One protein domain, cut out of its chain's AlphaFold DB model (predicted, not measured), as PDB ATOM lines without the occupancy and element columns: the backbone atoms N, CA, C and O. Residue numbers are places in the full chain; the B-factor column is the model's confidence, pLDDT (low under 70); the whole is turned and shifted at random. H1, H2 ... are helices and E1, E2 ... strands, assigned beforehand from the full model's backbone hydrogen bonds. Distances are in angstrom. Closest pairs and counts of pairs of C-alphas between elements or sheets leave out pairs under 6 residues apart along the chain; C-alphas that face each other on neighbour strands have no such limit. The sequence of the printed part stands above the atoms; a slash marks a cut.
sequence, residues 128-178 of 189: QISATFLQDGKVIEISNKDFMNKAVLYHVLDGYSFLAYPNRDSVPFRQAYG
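Overview. This is residues 128 to 178 of the 189 residues of an uncharacterized protein of Fusarium oxysporum (UniProt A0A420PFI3). Two small antiparallel hairpins, E1-E2 and E3-E4, stand apart as the arms of an open V, with the short helix H1 near its point. Residues 165 to 172 lead from E4 back across the opening to the short helix H2. The 51 printed residues run E1, E2, H1, E3, E4, H2, mixed in class, with under half in named elements. The whole is loose, radius of gyration of the C-alphas 12.7 A, spanning 36 by 29 by 18 A.

Along the chain. E1, residues 131 to 135, begins at C-alpha 131 (79.659, 117.153, 123.338) and is 12.5 A long. E2, residues 138 to 142, is 13.0 A long. H1 holds residues 147 to 150, E3 152 to 154 and E4 162 to 164. H2, residues 173 to 176, ends at C-alpha 176 (83.927, 123.818, 139.092).

Arrangement. In hairpin E1-E2, at 154 degrees, N 133 and O 140 are 3.0 A apart, within hydrogen-bond range. In hairpin E3-E4, at 126 degrees, N 152 and O 164 are 2.9 A apart, also within range. E1 is apart from E3, E4 and H2. H1 and H2 are too short for any O i to N i+4 pair; each has its one O i to N i+3 pair within range.

Size, cuts and confidence. The farthest C-alphas, Gly 159 and Gln 175, are 35.7 A apart. The printed part has no cut, no link is long, and no printed residue is under 70 in pLDDT.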
ATOM      1  N   GLN A 128      71.190 118.470 118.388       74.19
ATOM      2  CA  GLN A 128      72.097 118.910 117.312       74.19
ATOM      3  C   GLN A 128      73.359 119.607 117.842       74.19
ATOM      4  O   GLN A 128      73.982 120.411 117.144       74.19
ATOM      5  N   ILE A 129      73.716 119.346 119.096       78.06
ATOM      6  CA  ILE A 129      74.869 119.958 119.761       78.06
ATOM      7  C   ILE A 129      76.056 118.996 119.769       78.06
ATOM      8  O   ILE A 129      75.875 117.784 119.748       78.06
ATOM      9  N   SER A 130      77.273 119.535 119.796       87.12
ATOM     10  CA  SER A 130      78.465 118.749 120.108       87.12
ATOM     11  C   SER A 130      78.520 118.435 121.604       87.12
ATOM     12  O   SER A 130      77.892 119.113 122.429       87.12
ATOM     13  N   ALA A 131      79.300 117.417 121.955       90.81
ATOM     14  CA  ALA A 131      79.659 117.153 123.338       90.81
ATOM     15  C   ALA A 131      81.163 116.973 123.495       90.81
ATOM     16  O   ALA A 131      81.814 116.379 122.639       90.81
ATOM     17  N   THR A 132      81.675 117.453 124.620       93.56
ATOM     18  CA  THR A 132      83.079 117.346 125.004       93.56
ATOM     19  C   THR A 132      83.134 116.865 126.442       93.56
ATOM     20  O   THR A 132      82.412 117.371 127.299       93.56
ATOM     21  N   PHE A 133      83.932 115.846 126.733       94.19
ATOM     22  CA  PHE A 133      84.015 115.284 128.080       94.19
ATOM     23  C   PHE A 133      85.378 114.658 128.348       94.19
ATOM     24  O   PHE A 133      86.169 114.450 127.432       94.19
ATOM     25  N   LEU A 134      85.661 114.377 129.618       94.75
ATOM     26  CA  LEU A 134      86.885 113.700 130.030       94.75
ATOM     27  C   LEU A 134      86.596 112.213 130.237       94.75
ATOM     28  O   LEU A 134      85.647 111.872 130.943       94.75
ATOM     29  N   GLN A 135      87.422 111.340 129.674       93.94
ATOM     30  CA  GLN A 135      87.394 109.901 129.928       93.94
ATOM     31  C   GLN A 135      88.818 109.348 129.853       93.94
ATOM     32  O   GLN A 135      89.578 109.705 128.956       93.94
ATOM     33  N   ASP A 136      89.193 108.504 130.815       93.75
ATOM     34  CA  ASP A 136      90.534 107.917 130.932       93.75
ATOM     35  C   ASP A 136      91.666 108.965 130.863       93.75
ATOM     36  O   ASP A 136      92.717 108.763 130.257       93.75
ATOM     37  N   GLY A 137      91.420 110.140 131.453       91.12
ATOM     38  CA  GLY A 137      92.338 111.280 131.464       91.12
ATOM     39  C   GLY A 137      92.441 112.041 130.137       91.12
ATOM     40  O   GLY A 137      93.207 113.003 130.059       91.12
ATOM     41  N   LYS A 138      91.676 111.662 129.108       95.06
ATOM     42  CA  LYS A 138      91.692 112.280 127.776       95.06
ATOM     43  C   LYS A 138      90.408 113.049 127.505       95.06
ATOM     44  O   LYS A 138      89.318 112.621 127.880       95.06
ATOM     45  N   VAL A 139      90.544 114.187 126.831       96.06
ATOM     46  CA  VAL A 139      89.396 114.945 126.330       96.06
ATOM     47  C   VAL A 139      88.883 114.255 125.069       96.06
ATOM     48  O   VAL A 139      89.635 114.053 124.117       96.06
ATOM     49  N   ILE A 140      87.611 113.872 125.087       94.19
ATOM     50  CA  ILE A 140      86.891 113.286 123.961       94.19
ATOM     51  C   ILE A 140      85.909 114.327 123.437       94.19
ATOM     52  O   ILE A 140      85.112 114.868 124.204       94.19
ATOM     53  N   GLU A 141      85.944 114.571 122.130       94.06
ATOM     54  CA  GLU A 141      85.016 115.456 121.429       94.06
ATOM     55  C   GLU A 141      84.145 114.656 120.458       94.06
ATOM     56  O   GLU A 141      84.631 113.843 119.671       94.06
ATOM     57  N   ILE A 142      82.839 114.900 120.508       89.38
ATOM     58  CA  ILE A 142      81.846 114.322 119.608       89.38
ATOM     59  C   ILE A 142      81.234 115.458 118.794       89.38
ATOM     60  O   ILE A 142      80.634 116.390 119.340       89.38
ATOM     61  N   SER A 143      81.370 115.357 117.473       88.50
ATOM     62  CA  SER A 143      80.769 116.300 116.533       88.50
ATOM     63  C   SER A 143      79.238 116.201 116.554       88.50
ATOM     64  O   SER A 143      78.664 115.152 116.848       88.50
ATOM     65  N   ASN A 144      78.554 117.281 116.180       82.19
ATOM     66  CA  ASN A 144      77.092 117.287 116.083       82.19
ATOM     67  C   ASN A 144      76.532 116.265 115.069       82.19
ATOM     68  O   ASN A 144      75.401 115.817 115.234       82.19
ATOM     69  N   LYS A 145      77.302 115.890 114.037       80.44
ATOM     70  CA  LYS A 145      76.888 114.925 113.005       80.44
ATOM     71  C   LYS A 145      76.818 113.501 113.546       80.44
ATOM     72  O   LYS A 145      75.948 112.740 113.140       80.44
ATOM     73  N   ASP A 146      77.702 113.171 114.483       77.94
ATOM     74  CA  ASP A 146      77.827 111.823 115.047       77.94
ATOM     75  C   ASP A 146      77.129 111.678 116.402       77.94
ATOM     76  O   ASP A 146      77.080 110.582 116.956       77.94
ATOM     77  N   PHE A 147      76.586 112.772 116.941       78.00
ATOM     78  CA  PHE A 147      76.079 112.863 118.307       78.00
ATOM     79  C   PHE A 147      75.055 111.775 118.650       78.00
ATOM     80  O   PHE A 147      75.239 111.028 119.610       78.00
ATOM     81  N   MET A 148      74.017 111.618 117.822       77.12
ATOM     82  CA  MET A 148      72.971 110.619 118.069       77.12
ATOM     83  C   MET A 148      73.468 109.176 117.910       77.12
ATOM     84  O   MET A 148      72.934 108.281 118.557       77.12
ATOM     85  N   ASN A 149      74.532 108.944 117.132       81.19
ATOM     86  CA  ASN A 149      75.133 107.613 116.971       81.19
ATOM     87  C   ASN A 149      75.925 107.172 118.212       81.19
ATOM     88  O   ASN A 149      76.371 106.028 118.287       81.19
ATOM     89  N   LYS A 150      76.142 108.079 119.171       81.25
ATOM     90  CA  LYS A 150      76.848 107.813 120.428       81.25
ATOM     91  C   LYS A 150      75.903 107.584 121.606       81.25
ATOM     92  O   LYS A 150      76.388 107.384 122.716       81.25
ATOM     93  N   ALA A 151      74.587 107.598 121.381       83.50
ATOM     94  CA  ALA A 151      73.627 107.186 122.395       83.50
ATOM     95  C   ALA A 151      73.809 105.695 122.703       83.50
ATOM     96  O   ALA A 151      73.805 104.856 121.800       83.50
ATOM     97  N   VAL A 152      73.968 105.369 123.981       86.69
ATOM     98  CA  VAL A 152      74.152 103.996 124.459       86.69
ATOM     99  C   VAL A 152      73.006 103.610 125.374       86.69
ATOM    100  O   VAL A 152      72.491 104.442 126.120       86.69
ATOM    101  N   LEU A 153      72.609 102.337 125.342       86.00
ATOM    102  CA  LEU A 153      71.760 101.797 126.399       86.00
ATOM    103  C   LEU A 153      72.516 101.910 127.718       86.00
ATOM    104  O   LEU A 153      73.660 101.468 127.824       86.00
ATOM    105  N   TYR A 154      71.874 102.523 128.705       83.06
ATOM    106  CA  TYR A 154      72.474 102.760 130.004       83.06
ATOM    107  C   TYR A 154      71.570 102.179 131.075       83.06
ATOM    108  O   TYR A 154      70.414 102.573 131.228       83.06
ATOM    109  N   HIS A 155      72.088 101.189 131.792       86.81
ATOM    110  CA  HIS A 155      71.357 100.597 132.899       86.81
ATOM    111  C   HIS A 155      71.441 101.526 134.113       86.81
ATOM    112  O   HIS A 155      72.515 102.003 134.471       86.81
ATOM    113  N   VAL A 156      70.284 101.806 134.709       78.00
ATOM    114  CA  VAL A 156      70.160 102.592 135.949       78.00
ATOM    115  C   VAL A 156      69.288 101.841 136.945       78.00
ATOM    116  O   VAL A 156      69.617 101.767 138.125       78.00
ATOM    117  N   LEU A 157      68.164 101.300 136.471       74.50
ATOM    118  CA  LEU A 157      67.182 100.611 137.292       74.50
ATOM    119  C   LEU A 157      66.440  99.566 136.458       74.50
ATOM    120  O   LEU A 157      66.085  99.823 135.304       74.50
ATOM    121  N   ASP A 158      66.170  98.414 137.063       79.44
ATOM    122  CA  ASP A 158      65.384  97.355 136.435       79.44
ATOM    123  C   ASP A 158      63.950  97.820 136.149       79.44
ATOM    124  O   ASP A 158      63.357  98.600 136.895       79.44
ATOM    125  N   GLY A 159      63.387  97.359 135.030       77.88
ATOM    126  CA  GLY A 159      62.073  97.801 134.549       77.88
ATOM    127  C   GLY A 159      62.092  99.100 133.732       77.88
ATOM    128  O   GLY A 159      61.056  99.477 133.185       77.88
ATOM    129  N   TYR A 160      63.251  99.750 133.579       71.38
ATOM    130  CA  TYR A 160      63.428 100.933 132.735       71.38
ATOM    131  C   TYR A 160      64.436 100.673 131.609       71.38
ATOM    132  O   TYR A 160      65.460 100.020 131.797       71.38
ATOM    133  N   SER A 161      64.168 101.230 130.427       83.44
ATOM    134  CA  SER A 161      65.093 101.214 129.287       83.44
ATOM    135  C   SER A 161      65.580 102.631 129.001       83.44
ATOM    136  O   SER A 161      64.929 103.370 128.261       83.44
ATOM    137  N   PHE A 162      66.710 103.022 129.597       79.62
ATOM    138  CA  PHE A 162      67.310 104.331 129.346       79.62
ATOM    139  C   PHE A 162      68.326 104.279 128.206       79.62
ATOM    140  O   PHE A 162      69.119 103.343 128.082       79.62
ATOM    141  N   LEU A 163      68.308 105.328 127.389       83.88
ATOM    142  CA  LEU A 163      69.401 105.689 126.497       83.88
ATOM    143  C   LEU A 163      70.111 106.882 127.121       83.88
ATOM    144  O   LEU A 163      69.441 107.846 127.480       83.88
ATOM    145  N   ALA A 164      71.434 106.808 127.228       85.31
ATOM    146  CA  ALA A 164      72.260 107.911 127.683       85.31
ATOM    147  C   ALA A 164      73.127 108.438 126.543       85.31
ATOM    148  O   ALA A 164      73.689 107.665 125.762       85.31
ATOM    149  N   TYR A 165      73.281 109.755 126.473       87.38
ATOM    150  CA  TYR A 165      74.247 110.398 125.583       87.38
ATOM    151  C   TYR A 165      74.926 111.592 126.271       87.38
ATOM    152  O   TYR A 165      74.311 112.241 127.123       87.38
ATOM    153  N   PRO A 166      76.191 111.912 125.934       88.50
ATOM    154  CA  PRO A 166      76.905 113.041 126.532       88.50
ATOM    155  C   PRO A 166      76.207 114.381 126.264       88.50
ATOM    156  O   PRO A 166      75.649 114.605 125.196       88.50
ATOM    157  N   ASN A 167      76.244 115.307 127.220       86.81
ATOM    158  CA  ASN A 167      75.524 116.577 127.169       86.81
ATOM    159  C   ASN A 167      76.496 117.760 127.207       86.81
ATOM    160  O   ASN A 167      77.001 118.114 128.274       86.81
ATOM    161  N   ARG A 168      76.667 118.431 126.057       87.81
ATOM    162  CA  ARG A 168      77.518 119.626 125.907       87.81
ATOM    163  C   ARG A 168      78.938 119.378 126.432       87.81
ATOM    164  O   ARG A 168      79.462 118.276 126.311       87.81
ATOM    165  N   ASP A 169      79.561 120.415 126.978       93.12
ATOM    166  CA  ASP A 169      80.891 120.361 127.555       93.12
ATOM    167  C   ASP A 169      80.837 120.022 129.055       93.12
ATOM    168  O   ASP A 169      80.226 120.729 129.866       93.12
ATOM    169  N   SER A 170      81.473 118.909 129.404       95.25
ATOM    170  CA  SER A 170      81.634 118.404 130.764       95.25
ATOM    171  C   SER A 170      83.003 118.748 131.362       95.25
ATOM    172  O   SER A 170      83.155 118.671 132.578       95.25
ATOM    173  N   VAL A 171      83.992 119.163 130.559       94.38
ATOM    174  CA  VAL A 171      85.372 119.409 131.020       94.38
ATOM    175  C   VAL A 171      85.458 120.493 132.110       94.38
ATOM    176  O   VAL A 171      86.128 120.246 133.119       94.38
ATOM    177  N   PRO A 172      84.740 121.635 132.023       95.69
ATOM    178  CA  PRO A 172      84.785 122.680 133.048       95.69
ATOM    179  C   PRO A 172      84.348 122.215 134.445       95.69
ATOM    180  O   PRO A 172      84.739 122.815 135.447       95.69
ATOM    181  N   PHE A 173      83.567 121.132 134.543       93.94
ATOM    182  CA  PHE A 173      83.079 120.623 135.828       93.94
ATOM    183  C   PHE A 173      84.181 120.019 136.692       93.94
ATOM    184  O   PHE A 173      84.044 120.018 137.914       93.94
ATOM    185  N   ARG A 174      85.296 119.588 136.087       92.75
ATOM    186  CA  ARG A 174      86.463 119.124 136.842       92.75
ATOM    187  C   ARG A 174      86.979 120.214 137.784       92.75
ATOM    188  O   ARG A 174      87.258 119.950 138.948       92.75
ATOM    189  N   GLN A 175      87.044 121.449 137.286       92.88
ATOM    190  CA  GLN A 175      87.431 122.615 138.075       92.88
ATOM    191  C   GLN A 175      86.277 123.120 138.942       92.88
ATOM    192  O   GLN A 175      86.481 123.382 140.122       92.88
ATOM    193  N   ALA A 176      85.069 123.242 138.380       92.44
ATOM    194  CA  ALA A 176      83.927 123.818 139.092       92.44
ATOM    195  C   ALA A 176      83.554 123.045 140.369       92.44
ATOM    196  O   ALA A 176      83.057 123.645 141.318       92.44
ATOM    197  N   TYR A 177      83.805 121.733 140.399       94.00
ATOM    198  CA  TYR A 177      83.561 120.884 141.566       94.00
ATOM    199  C   TYR A 177      84.822 120.557 142.375       94.00
ATOM    200  O   TYR A 177      84.727 119.825 143.353       94.00
ATOM    201  N   GLY A 178      85.988 121.089 141.997       93.06
ATOM    202  CA  GLY A 178      87.237 120.852 142.725       93.06
ATOM    203  C   GLY A 178      87.727 119.400 142.686       93.06
ATOM    204  O   GLY A 178      88.385 118.971 143.623       93.06
TER     205      GLY A 178